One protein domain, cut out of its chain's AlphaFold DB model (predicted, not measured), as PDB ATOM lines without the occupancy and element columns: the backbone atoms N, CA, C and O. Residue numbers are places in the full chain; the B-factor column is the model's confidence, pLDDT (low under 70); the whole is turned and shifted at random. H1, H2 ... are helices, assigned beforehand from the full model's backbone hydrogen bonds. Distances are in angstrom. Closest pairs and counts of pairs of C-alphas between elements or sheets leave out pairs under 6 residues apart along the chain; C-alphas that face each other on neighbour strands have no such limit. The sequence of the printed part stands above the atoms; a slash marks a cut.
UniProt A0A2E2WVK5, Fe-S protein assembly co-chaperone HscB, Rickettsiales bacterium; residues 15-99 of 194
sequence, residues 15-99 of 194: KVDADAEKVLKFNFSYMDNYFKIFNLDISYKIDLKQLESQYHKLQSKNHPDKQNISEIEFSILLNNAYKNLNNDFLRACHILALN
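This is residues 15 to 99 of the 194 residues of the protein "Fe-S protein assembly co-chaperone HscB" of Rickettsiales bacterium (UniProt A0A2E2WVK5). A helical hairpin of two long helices, H3 and H4, side by side and running opposite ways, makes one side of a flat model; the short H2 packs on H4, and H5 turns off in a corner at the end of H4. At the other side H1 leads in as an arm, of which residues 15 to 26, with the first part of H1, stick out free of the rest. The printed part has 85 residues with five named helices, H1 to H5 in that order along the chain, and no named strand; the class is all helix. It is only just compact, close to loose, with a radius of gyration of the C-alphas of 14.0 A, and spans 41 by 34 by 17 A.

H1 is residues 18 to 31, 19.7 A from first to last C-alpha, and begins with C-alpha 18 at (15.459, -30.357, -6.009). After a tight link comes H2, residues 34 to 37. H3, residues 48 to 60, is 18.2 A long. H4, residues 69 to 86, is the longest helix at 25.9 A, and its C-alpha 69 is at (-2.955, -36.905, -1.168). H5, residues 88 to 97, is 14.1 A long and ends with C-alpha 97 at (-5.153, -17.471, -20.662).

H4 is the hub and touches three helices. H3 and H4 form a hairpin: they touch at a shallow tilt of 10 degrees, opposite ways, with the closest C-alphas, those of Leu 48 and Asn 86, 6.8 A apart. H2 touches H4 at residues 78 to 85 of H4 alone; the closest C-alphas, those of Tyr 34 and Ala 81, are 5.1 A apart. H4 and H5 touch only at the corner, with residues 83 to 85 of H4 alone, and the closest C-alphas, those of Leu 85 and Arg 91, are 4.7 A apart. Their tilt of 69 degrees, opposite ways, is steep, only just short of about perpendicular. H1 and H4 are close but not clearly touching, with the C-alphas of Met 31 and Leu 77 closest at 7.7 A; they run the same way at a shallow tilt of 23 degrees. H2 and H5 are near each other, with 6 pairs of C-alphas within 10 A. H1 is apart from H3 and H5, and H3 is apart from H5. In H1, H3, H4 and H5 every O i to N i+4 pair is within hydrogen-bond range; H2 is too short for such a pair, and its one O i to N i+3 pair is within range.

The two C-alphas farthest apart, those of Lys 15 and Lys 49, are 44.3 A apart. Without the free residues 15 to 26, the body of 73 residues spans 36 by 26 by 17 A. The printed part has no cut and no long link. The mean pLDDT of the printed part is 77.2, and residues 15 to 32 and 62 to 69 are under 70.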
ATOM      1  N   LYS A  15      14.047 -22.891   1.133       47.06
ATOM      2  CA  LYS A  15      14.523 -24.166   1.714       47.06
ATOM      3  C   LYS A  15      13.793 -25.406   1.166       47.06
ATOM      4  O   LYS A  15      13.228 -26.164   1.949       47.06
ATOM      5  N   VAL A  16      13.759 -25.626  -0.146       46.56
ATOM      6  CA  VAL A  16      13.095 -26.823  -0.696       46.56
ATOM      7  C   VAL A  16      14.004 -27.563  -1.682       46.56
ATOM      8  O   VAL A  16      14.587 -26.946  -2.568       46.56
ATOM      9  N   ASP A  17      14.129 -28.877  -1.466       54.34
ATOM     10  CA  ASP A  17      14.938 -29.839  -2.224       54.34
ATOM     11  C   ASP A  17      14.568 -29.924  -3.717       54.34
ATOM     12  O   ASP A  17      13.414 -29.733  -4.115       54.34
ATOM     13  N   ALA A  18      15.552 -30.294  -4.545       47.72
ATOM     14  CA  ALA A  18      15.459 -30.357  -6.009       47.72
ATOM     15  C   ALA A  18      14.342 -31.283  -6.543       47.72
ATOM     16  O   ALA A  18      13.799 -31.034  -7.622       47.72
ATOM     17  N   ASP A  19      13.953 -32.318  -5.792       42.75
ATOM     18  CA  ASP A  19      12.858 -33.222  -6.168       42.75
ATOM     19  C   ASP A  19      11.476 -32.574  -5.992       42.75
ATOM     20  O   ASP A  19      10.592 -32.753  -6.832       42.75
ATOM     21  N   ALA A  20      11.301 -31.740  -4.965       41.12
ATOM     22  CA  ALA A  20      10.072 -30.979  -4.767       41.12
ATOM     23  C   ALA A  20       9.959 -29.824  -5.776       41.12
ATOM     24  O   ALA A  20       8.863 -29.562  -6.263       41.12
ATOM     25  N   GLU A  21      11.072 -29.206  -6.189       39.75
ATOM     26  CA  GLU A  21      11.081 -28.226  -7.287       39.75
ATOM     27  C   GLU A  21      10.676 -28.862  -8.632       39.75
ATOM     28  O   GLU A  21       9.971 -28.245  -9.433       39.75
ATOM     29  N   LYS A  22      11.067 -30.120  -8.872       40.31
ATOM     30  CA  LYS A  22      10.705 -30.883 -10.075       40.31
ATOM     31  C   LYS A  22       9.232 -31.299 -10.075       40.31
ATOM     32  O   LYS A  22       8.582 -31.175 -11.109       40.31
ATOM     33  N   VAL A  23       8.692 -31.720  -8.929       40.97
ATOM     34  CA  VAL A  23       7.255 -32.002  -8.743       40.97
ATOM     35  C   VAL A  23       6.419 -30.719  -8.845       40.97
ATOM     36  O   VAL A  23       5.365 -30.734  -9.473       40.97
ATOM     37  N   LEU A  24       6.910 -29.584  -8.332       36.91
ATOM     38  CA  LEU A  24       6.266 -28.276  -8.494       36.91
ATOM     39  C   LEU A  24       6.291 -27.793  -9.946       36.91
ATOM     40  O   LEU A  24       5.246 -27.416 -10.456       36.91
ATOM     41  N   LYS A  25       7.429 -27.848 -10.650       37.41
ATOM     42  CA  LYS A  25       7.497 -27.524 -12.090       37.41
ATOM     43  C   LYS A  25       6.605 -28.439 -12.926       37.41
ATOM     44  O   LYS A  25       5.998 -27.979 -13.888       37.41
ATOM     45  N   PHE A  26       6.496 -29.712 -12.548       37.72
ATOM     46  CA  PHE A  26       5.593 -30.671 -13.180       37.72
ATOM     47  C   PHE A  26       4.118 -30.312 -12.927       37.72
ATOM     48  O   PHE A  26       3.349 -30.232 -13.879       37.72
ATOM     49  N   ASN A  27       3.737 -29.993 -11.685       37.22
ATOM     50  CA  ASN A  27       2.378 -29.560 -11.340       37.22
ATOM     51  C   ASN A  27       2.012 -28.203 -11.962       37.22
ATOM     52  O   ASN A  27       0.909 -28.059 -12.480       37.22
ATOM     53  N   PHE A  28       2.932 -27.237 -11.999       39.78
ATOM     54  CA  PHE A  28       2.729 -25.960 -12.690       39.78
ATOM     55  C   PHE A  28       2.584 -26.161 -14.206       39.78
ATOM     56  O   PHE A  28       1.614 -25.690 -14.789       39.78
ATOM     57  N   SER A  29       3.423 -27.000 -14.827       45.16
ATOM     58  CA  SER A  29       3.351 -27.280 -16.270       45.16
ATOM     59  C   SER A  29       2.019 -27.893 -16.736       45.16
ATOM     60  O   SER A  29       1.716 -27.809 -17.931       45.16
ATOM     61  N   TYR A  30       1.252 -28.540 -15.847       47.56
ATOM     62  CA  TYR A  30      -0.084 -29.081 -16.140       47.56
ATOM     63  C   TYR A  30      -1.231 -28.161 -15.699       47.56
ATOM     64  O   TYR A  30      -2.314 -28.240 -16.283       47.56
ATOM     65  N   MET A  31      -1.001 -27.272 -14.729       51.94
ATOM     66  CA  MET A  31      -1.934 -26.190 -14.382       51.94
ATOM     67  C   MET A  31      -1.984 -25.111 -15.463       51.94
ATOM     68  O   MET A  31      -3.021 -24.481 -15.645       51.94
ATOM     69  N   ASP A  32      -0.901 -24.960 -16.228       66.62
ATOM     70  CA  ASP A  32      -0.829 -23.959 -17.286       66.62
ATOM     71  C   ASP A  32      -1.615 -24.384 -18.535       66.62
ATOM     72  O   ASP A  32      -2.175 -23.537 -19.221       66.62
ATOM     73  N   ASN A  33      -1.714 -25.687 -18.850       85.38
ATOM     74  CA  ASN A  33      -2.362 -26.143 -20.085       85.38
ATOM     75  C   ASN A  33      -3.149 -27.462 -19.963       85.38
ATOM     76  O   ASN A  33      -2.610 -28.557 -20.141       85.38
ATOM     77  N   TYR A  34      -4.470 -27.339 -19.815       90.44
ATOM     78  CA  TYR A  34      -5.399 -28.470 -19.761       90.44
ATOM     79  C   TYR A  34      -5.431 -29.360 -21.011       90.44
ATOM     80  O   TYR A  34      -5.715 -30.549 -20.883       90.44
ATOM     81  N   PHE A  35      -5.107 -28.852 -22.205       91.88
ATOM     82  CA  PHE A  35      -5.092 -29.672 -23.426       91.88
ATOM     83  C   PHE A  35      -4.044 -30.792 -23.342       91.88
ATOM     84  O   PHE A  35      -4.299 -31.922 -23.769       91.88
ATOM     85  N   LYS A  36      -2.904 -30.522 -22.692       90.06
ATOM     86  CA  LYS A  36      -1.831 -31.509 -22.496       90.06
ATOM     87  C   LYS A  36      -2.258 -32.686 -21.618       90.06
ATOM     88  O   LYS A  36      -1.770 -33.791 -21.829       90.06
ATOM     89  N   ILE A  37      -3.176 -32.478 -20.668       87.88
ATOM     90  CA  ILE A  37      -3.676 -33.543 -19.777       87.88
ATOM     91  C   ILE A  37      -4.379 -34.636 -20.589       87.88
ATOM     92  O   ILE A  37      -4.192 -35.823 -20.328       87.88
ATOM     93  N   PHE A  38      -5.144 -34.241 -21.607       88.62
ATOM     94  CA  PHE A  38      -5.922 -35.157 -22.447       88.62
ATOM     95  C   PHE A  38      -5.227 -35.523 -23.761       88.62
ATOM     96  O   PHE A  38      -5.831 -36.191 -24.602       88.62
ATOM     97  N   ASN A  39      -3.968 -35.106 -23.936       87.88
ATOM     98  CA  ASN A  39      -3.204 -35.281 -25.170       87.88
ATOM     99  C   ASN A  39      -3.964 -34.742 -26.401       87.88
ATOM    100  O   ASN A  39      -4.121 -35.437 -27.407       87.88
ATOM    101  N   LEU A  40      -4.485 -33.521 -26.264       90.62
ATOM    102  CA  LEU A  40      -5.175 -32.769 -27.308       90.62
ATOM    103  C   LEU A  40      -4.302 -31.603 -27.776       90.62
ATOM    104  O   LEU A  40      -3.560 -31.016 -26.986       90.62
ATOM    105  N   ASP A  41      -4.448 -31.231 -29.045       91.31
ATOM    106  CA  ASP A  41      -3.886 -29.987 -29.562       91.31
ATOM    107  C   ASP A  41      -4.653 -28.779 -29.010       91.31
ATOM    108  O   ASP A  41      -5.850 -28.852 -28.712       91.31
ATOM    109  N   ILE A  42      -3.966 -27.640 -28.890       91.44
ATOM    110  CA  ILE A  42      -4.576 -26.383 -28.446       91.44
ATOM    111  C   ILE A  42      -5.474 -25.869 -29.573       91.44
ATOM    112  O   ILE A  42      -5.016 -25.236 -30.522       91.44
ATOM    113  N   SER A  43      -6.767 -26.153 -29.468       92.31
ATOM    114  CA  SER A  43      -7.773 -25.752 -30.445       92.31
ATOM    115  C   SER A  43      -9.079 -25.411 -29.745       92.31
ATOM    116  O   SER A  43      -9.460 -26.028 -28.752       92.31
ATOM    117  N   TYR A  44      -9.810 -24.440 -30.294       93.62
ATOM    118  CA  TYR A  44     -11.179 -24.184 -29.861       93.62
ATOM    119  C   TYR A  44     -12.143 -25.283 -30.321       93.62
ATOM    120  O   TYR A  44     -13.081 -25.617 -29.602       93.62
ATOM    121  N   LYS A  45     -11.905 -25.871 -31.497       93.19
ATOM    122  CA  LYS A  45     -12.683 -27.002 -32.010       93.19
ATOM    123  C   LYS A  45     -11.946 -28.285 -31.649       93.19
ATOM    124  O   LYS A  45     -10.956 -28.623 -32.294       93.19
ATOM    125  N   ILE A  46     -12.416 -28.955 -30.600       92.56
ATOM    126  CA  ILE A  46     -11.899 -30.249 -30.138       92.56
ATOM    127  C   ILE A  46     -12.942 -31.347 -30.332       92.56
ATOM    128  O   ILE A  46     -14.143 -31.077 -30.350       92.56
ATOM    129  N   ASP A  47     -12.484 -32.593 -30.426       93.38
ATOM    130  CA  ASP A  47     -13.367 -33.753 -30.361       93.38
ATOM    131  C   ASP A  47     -13.782 -34.010 -28.900       93.38
ATOM    132  O   ASP A  47     -13.000 -34.495 -28.078       93.38
ATOM    133  N   LEU A  48     -15.035 -33.678 -28.572       93.56
ATOM    134  CA  LEU A  48     -15.592 -33.881 -27.233       93.56
ATOM    135  C   LEU A  48     -15.698 -35.365 -26.852       93.56
ATOM    136  O   LEU A  48     -15.563 -35.690 -25.675       93.56
ATOM    137  N   LYS A  49     -15.865 -36.277 -27.820       94.25
ATOM    138  CA  LYS A  49     -15.879 -37.721 -27.542       94.25
ATOM    139  C   LYS A  49     -14.487 -38.207 -27.161       94.25
ATOM    140  O   LYS A  49     -14.343 -39.021 -26.250       94.25
ATOM    141  N   GLN A  50     -13.455 -37.691 -27.833       93.38
ATOM    142  CA  GLN A  50     -12.070 -37.965 -27.455       93.38
ATOM    143  C   GLN A  50     -11.769 -37.415 -26.055       93.38
ATOM    144  O   GLN A  50     -11.192 -38.135 -25.242       93.38
ATOM    145  N   LEU A  51     -12.192 -36.181 -25.755       94.31
ATOM    146  CA  LEU A  51     -12.037 -35.577 -24.429       94.31
ATOM    147  C   LEU A  51     -12.687 -36.440 -23.333       94.31
ATOM    148  O   LEU A  51     -12.031 -36.776 -22.347       94.31
ATOM    149  N   GLU A  52     -13.947 -36.832 -23.522       94.31
ATOM    150  CA  GLU A  52     -14.707 -37.663 -22.579       94.31
ATOM    151  C   GLU A  52     -14.068 -39.048 -22.388       94.31
ATOM    152  O   GLU A  52     -13.876 -39.508 -21.260       94.31
ATOM    153  N   SER A  53     -13.645 -39.694 -23.479       93.31
ATOM    154  CA  SER A  53     -12.963 -40.990 -23.424       93.31
ATOM    155  C   SER A  53     -11.653 -40.923 -22.627       93.31
ATOM    156  O   SER A  53     -11.400 -41.777 -21.770       93.31
ATOM    157  N   GLN A  54     -10.832 -39.893 -22.861       91.75
ATOM    158  CA  GLN A  54      -9.579 -39.704 -22.125       91.75
ATOM    159  C   GLN A  54      -9.831 -39.372 -20.655       91.75
ATOM    160  O   GLN A  54      -9.149 -39.918 -19.787       91.75
ATOM    161  N   TYR A  55     -10.837 -38.546 -20.362       92.38
ATOM    162  CA  TYR A  55     -11.257 -38.248 -18.996       92.38
ATOM    163  C   TYR A  55     -11.620 -39.525 -18.229       92.38
ATOM    164  O   TYR A  55     -11.024 -39.795 -17.187       92.38
ATOM    165  N   HIS A  56     -12.497 -40.377 -18.769       90.88
ATOM    166  CA  HIS A  56     -12.863 -41.632 -18.109       90.88
ATOM    167  C   HIS A  56     -11.682 -42.591 -17.936       90.88
ATOM    168  O   HIS A  56     -11.555 -43.223 -16.887       90.88
ATOM    169  N   LYS A  57     -10.793 -42.681 -18.932       88.75
ATOM    170  CA  LYS A  57      -9.584 -43.516 -18.869       88.75
ATOM    171  C   LYS A  57      -8.598 -43.049 -17.797       88.75
ATOM    172  O   LYS A  57      -7.929 -43.880 -17.186       88.75
ATOM    173  N   LEU A  58      -8.450 -41.740 -17.607       86.50
ATOM    174  CA  LEU A  58      -7.573 -41.170 -16.584       86.50
ATOM    175  C   LEU A  58      -8.218 -41.244 -15.196       86.50
ATOM    176  O   LEU A  58      -7.532 -41.566 -14.230       86.50
ATOM    177  N   GLN A  59      -9.532 -41.032 -15.100       83.62
ATOM    178  CA  GLN A  59     -10.267 -41.119 -13.840       83.62
ATOM    179  C   GLN A  59     -10.296 -42.556 -13.299       83.62
ATOM    180  O   GLN A  59     -10.102 -42.760 -12.105       83.62
ATOM    181  N   SER A  60     -10.480 -43.565 -14.161       82.00
ATOM    182  CA  SER A  60     -10.538 -44.976 -13.747       82.00
ATOM    183  C   SER A  60      -9.205 -45.526 -13.237       82.00
ATOM    184  O   SER A  60      -9.194 -46.455 -12.438       82.00
ATOM    185  N   LYS A  61      -8.076 -44.938 -13.648       74.38
ATOM    186  CA  LYS A  61      -6.746 -45.303 -13.140       74.38
ATOM    187  C   LYS A  61      -6.497 -44.841 -11.700       74.38
ATOM    188  O   LYS A  61      -5.593 -45.373 -11.065       74.38
ATOM    189  N   ASN A  62      -7.300 -43.908 -11.187       62.66
ATOM    190  CA  ASN A  62      -7.201 -43.367  -9.830       62.66
ATOM    191  C   ASN A  62      -8.320 -43.951  -8.948       62.66
ATOM    192  O   ASN A  62      -9.322 -43.292  -8.662       62.66
ATOM    193  N   HIS A  63      -8.184 -45.222  -8.556       56.59
ATOM    194  CA  HIS A  63      -9.173 -45.909  -7.718       56.59
ATOM    195  C   HIS A  63      -9.192 -45.352  -6.274       56.59
ATOM    196  O   HIS A  63      -8.138 -45.274  -5.646       56.59
ATOM    197  N   PRO A  64     -10.372 -45.029  -5.704       54.94
ATOM    198  CA  PRO A  64     -10.505 -44.372  -4.395       54.94
ATOM    199  C   PRO A  64      -9.989 -45.182  -3.195       54.94
ATOM    200  O   PRO A  64      -9.635 -44.591  -2.181       54.94
ATOM    201  N   ASP A  65      -9.864 -46.505  -3.322       57.12
ATOM    202  CA  ASP A  65      -9.415 -47.391  -2.235       57.12
ATOM    203  C   ASP A  65      -7.904 -47.315  -1.928       57.12
ATOM    204  O   ASP A  65      -7.437 -47.956  -0.986       57.12
ATOM    205  N   LYS A  66      -7.116 -46.549  -2.700       54.19
ATOM    206  CA  LYS A  66      -5.665 -46.366  -2.478       54.19
ATOM    207  C   LYS A  66      -5.194 -44.907  -2.561       54.19
ATOM    208  O   LYS A  66      -4.005 -44.669  -2.749       54.19
ATOM    209  N   GLN A  67      -6.093 -43.937  -2.389       59.00
ATOM    210  CA  GLN A  67      -5.754 -42.532  -2.620       59.00
ATOM    211  C   GLN A  67      -4.805 -41.954  -1.565       59.00
ATOM    212  O   GLN A  67      -5.195 -41.637  -0.442       59.00
ATOM    213  N   ASN A  68      -3.554 -41.742  -1.972       67.62
ATOM    214  CA  ASN A  68      -2.662 -40.779  -1.331       67.62
ATOM    215  C   ASN A  68      -3.081 -39.341  -1.708       67.62
ATOM    216  O   ASN A  68      -3.768 -39.127  -2.706       67.62
ATOM    217  N   ILE A  69      -2.631 -38.335  -0.945       68.31
ATOM    218  CA  ILE A  69      -2.955 -36.905  -1.168       68.31
ATOM    219  C   ILE A  69      -2.701 -36.473  -2.628       68.31
ATOM    220  O   ILE A  69      -3.514 -35.759  -3.212       68.31
ATOM    221  N   SER A  70      -1.637 -36.983  -3.255       70.25
ATOM    222  CA  SER A  70      -1.297 -36.708  -4.657       70.25
ATOM    223  C   SER A  70      -2.345 -37.200  -5.665       70.25
ATOM    224  O   SER A  70      -2.544 -36.574  -6.705       70.25
ATOM    225  N   GLU A  71      -3.039 -38.305  -5.383       70.69
ATOM    226  CA  GLU A  71      -4.084 -38.851  -6.262       70.69
ATOM    227  C   GLU A  71      -5.376 -38.029  -6.180       70.69
ATOM    228  O   GLU A  71      -6.069 -37.842  -7.183       70.69
ATOM    229  N   ILE A  72      -5.670 -37.474  -4.999       76.31
ATOM    230  CA  ILE A  72      -6.793 -36.553  -4.788       76.31
ATOM    231  C   ILE A  72      -6.557 -35.256  -5.569       76.31
ATOM    232  O   ILE A  72      -7.433 -34.819  -6.318       76.31
ATOM    233  N   GLU A  73      -5.367 -34.663  -5.441       78.25
ATOM    234  CA  GLU A  73      -4.986 -33.448  -6.172       78.25
ATOM    235  C   GLU A  73      -5.072 -33.645  -7.691       78.25
ATOM    236  O   GLU A  73      -5.629 -32.802  -8.400       78.25
ATOM    237  N   PHE A  74      -4.604 -34.791  -8.193       81.38
ATOM    238  CA  PHE A  74      -4.693 -35.123  -9.613       81.38
ATOM    239  C   PHE A  74      -6.143 -35.298 -10.092       81.38
ATOM    240  O   PHE A  74      -6.497 -34.820 -11.169       81.38
ATOM    241  N   SER A  75      -7.008 -35.928  -9.294       82.06
ATOM    242  CA  SER A  75      -8.441 -36.054  -9.601       82.06
ATOM    243  C   SER A  75      -9.128 -34.683  -9.680       82.06
ATOM    244  O   SER A  75      -9.891 -34.410 -10.607       82.06
ATOM    245  N   ILE A  76      -8.812 -33.771  -8.753       84.00
ATOM    246  CA  ILE A  76      -9.320 -32.391  -8.777       84.00
ATOM    247  C   ILE A  76      -8.850 -31.665 -10.046       84.00
ATOM    248  O   ILE A  76      -9.666 -31.038 -10.726       84.00
ATOM    249  N   LEU A  77      -7.565 -31.781 -10.395       85.19
ATOM    250  CA  LEU A  77      -7.011 -31.227 -11.631       85.19
ATOM    251  C   LEU A  77      -7.731 -31.774 -12.869       85.19
ATOM    252  O   LEU A  77      -8.148 -30.996 -13.725       85.19
ATOM    253  N   LEU A  78      -7.917 -33.092 -12.954       88.44
ATOM    254  CA  LEU A  78      -8.556 -33.753 -14.088       88.44
ATOM    255  C   LEU A  78     -10.008 -33.288 -14.274       88.44
ATOM    256  O   LEU A  78     -10.417 -32.962 -15.389       88.44
ATOM    257  N   ASN A  79     -10.758 -33.174 -13.175       90.00
ATOM    258  CA  ASN A  79     -12.119 -32.639 -13.170       90.00
ATOM    259  C   ASN A  79     -12.166 -31.185 -13.645       90.00
ATOM    260  O   ASN A  79     -13.011 -30.819 -14.467       90.00
ATOM    261  N   ASN A  80     -11.249 -30.351 -13.152       89.62
ATOM    262  CA  ASN A  80     -11.158 -28.951 -13.554       89.62
ATOM    263  C   ASN A  80     -10.805 -28.825 -15.037       89.62
ATOM    264  O   ASN A  80     -11.463 -28.071 -15.756       89.62
ATOM    265  N   ALA A  81      -9.826 -29.589 -15.512       91.00
ATOM    266  CA  ALA A  81      -9.411 -29.603 -16.905       91.00
ATOM    267  C   ALA A  81     -10.561 -30.040 -17.824       91.00
ATOM    268  O   ALA A  81     -10.871 -29.354 -18.797       91.00
ATOM    269  N   TYR A  82     -11.257 -31.126 -17.469       93.94
ATOM    270  CA  TYR A  82     -12.417 -31.609 -18.214       93.94
ATOM    271  C   TYR A  82     -13.529 -30.560 -18.258       93.94
ATOM    272  O   TYR A  82     -14.019 -30.221 -19.331       93.94
ATOM    273  N   LYS A  83     -13.888 -29.973 -17.109       93.56
ATOM    274  CA  LYS A  83     -14.918 -28.929 -17.024       93.56
ATOM    275  C   LYS A  83     -14.588 -27.719 -17.901       93.56
ATOM    276  O   LYS A  83     -15.485 -27.183 -18.552       93.56
ATOM    277  N   ASN A  84     -13.326 -27.285 -17.905       92.75
ATOM    278  CA  ASN A  84     -12.888 -26.145 -18.706       92.75
ATOM    279  C   ASN A  84     -12.919 -26.463 -20.201       92.75
ATOM    280  O   ASN A  84     -13.484 -25.690 -20.963       92.75
ATOM    281  N   LEU A  85     -12.375 -27.605 -20.624       95.00
ATOM    282  CA  LEU A  85     -12.339 -27.956 -22.043       95.00
ATOM    283  C   LEU A  85     -13.704 -28.376 -22.597       95.00
ATOM    284  O   LEU A  85     -13.956 -28.172 -23.779       95.00
ATOM    285  N   ASN A  86     -14.598 -28.930 -21.780       95.94
ATOM    286  CA  ASN A  86     -15.927 -29.352 -22.220       95.94
ATOM    287  C   ASN A  86     -16.904 -28.175 -22.388       95.94
ATOM    288  O   ASN A  86     -17.851 -28.259 -23.162       95.94
ATOM    289  N   ASN A  87     -16.701 -27.067 -21.668       95.56
ATOM    290  CA  ASN A  87     -17.526 -25.872 -21.816       95.56
ATOM    291  C   ASN A  87     -16.891 -24.900 -22.813       95.56
ATOM    292  O   ASN A  87     -15.824 -24.361 -22.541       95.56
ATOM    293  N   ASP A  88     -17.577 -24.603 -23.913       96.25
ATOM    294  CA  ASP A  88     -17.034 -23.772 -24.994       96.25
ATOM    295  C   ASP A  88     -16.505 -22.408 -24.521       96.25
ATOM    296  O   ASP A  88     -15.422 -21.987 -24.919       96.25
ATOM    297  N   PHE A  89     -17.224 -21.729 -23.624       96.44
ATOM    298  CA  PHE A  89     -16.773 -20.447 -23.080       96.44
ATOM    299  C   PHE A  89     -15.544 -20.591 -22.183       96.44
ATOM    300  O   PHE A  89     -14.602 -19.815 -22.314       96.44
ATOM    301  N   LEU A  90     -15.520 -21.584 -21.288       94.88
ATOM    302  CA  LEU A  90     -14.344 -21.820 -20.445       94.88
ATOM    303  C   LEU A  90     -13.134 -22.246 -21.283       94.88
ATOM    304  O   LEU A  90     -12.028 -21.790 -21.013       94.88
ATOM    305  N   ARG A  91     -13.344 -23.043 -22.334       96.19
ATOM    306  CA  ARG A  91     -12.300 -23.447 -23.279       96.19
ATOM    307  C   ARG A  91     -11.721 -22.238 -24.005       96.19
ATOM    308  O   ARG A  91     -10.504 -22.111 -24.076       96.19
ATOM    309  N   ALA A  92     -12.568 -21.330 -24.489       95.81
ATOM    310  CA  ALA A  92     -12.133 -20.073 -25.096       95.81
ATOM    311  C   ALA A  92     -11.341 -19.193 -24.113       95.81
ATOM    312  O   ALA A  92     -10.278 -18.683 -24.467       95.81
ATOM    313  N   CYS A  93     -11.809 -19.060 -22.868       93.38
ATOM    314  CA  CYS A  93     -11.080 -18.331 -21.828       93.38
ATOM    315  C   CYS A  93      -9.718 -18.966 -21.539       93.38
ATOM    316  O   CYS A  93      -8.733 -18.248 -21.421       93.38
ATOM    317  N   HIS A  94      -9.651 -20.298 -21.470       92.69
ATOM    318  CA  HIS A  94      -8.403 -21.028 -21.253       92.69
ATOM    319  C   HIS A  94      -7.412 -20.813 -22.403       92.69
ATOM    320  O   HIS A  94      -6.234 -20.584 -22.164       92.69
ATOM    321  N   ILE A  95      -7.885 -20.808 -23.653       93.50
ATOM    322  CA  ILE A  95      -7.050 -20.510 -24.828       93.50
ATOM    323  C   ILE A  95      -6.437 -19.104 -24.744       93.50
ATOM    324  O   ILE A  95      -5.252 -18.942 -25.025       93.50
ATOM    325  N   LEU A  96      -7.203 -18.087 -24.335       90.69
ATOM    326  CA  LEU A  96      -6.645 -16.744 -24.136       90.69
ATOM    327  C   LEU A  96      -5.725 -16.662 -22.911       90.69
ATOM    328  O   LEU A  96      -4.710 -15.972 -22.972       90.69
ATOM    329  N   ALA A  97      -6.011 -17.412 -21.844       89.62
ATOM    330  CA  ALA A  97      -5.153 -17.471 -20.662       89.62
ATOM    331  C   ALA A  97      -3.766 -18.055 -20.980       89.62
ATOM    332  O   ALA A  97      -2.774 -17.587 -20.432       89.62
ATOM    333  N   LEU A  98      -3.672 -18.991 -21.935       89.44
ATOM    334  CA  LEU A  98      -2.394 -19.485 -22.475       89.44
ATOM    335  C   LEU A  98      -1.556 -18.401 -23.177       89.44
ATOM    336  O   LEU A  98      -0.380 -18.629 -23.446       89.44
ATOM    337  N   ASN A  99      -2.157 -17.251 -23.495       86.69
ATOM    338  CA  ASN A  99      -1.515 -16.081 -24.096       86.69
ATOM    339  C   ASN A  99      -1.429 -14.914 -23.094       86.69
ATOM    340  O   ASN A  99      -1.466 -13.753 -23.499       86.69
TER     341      ASN A  99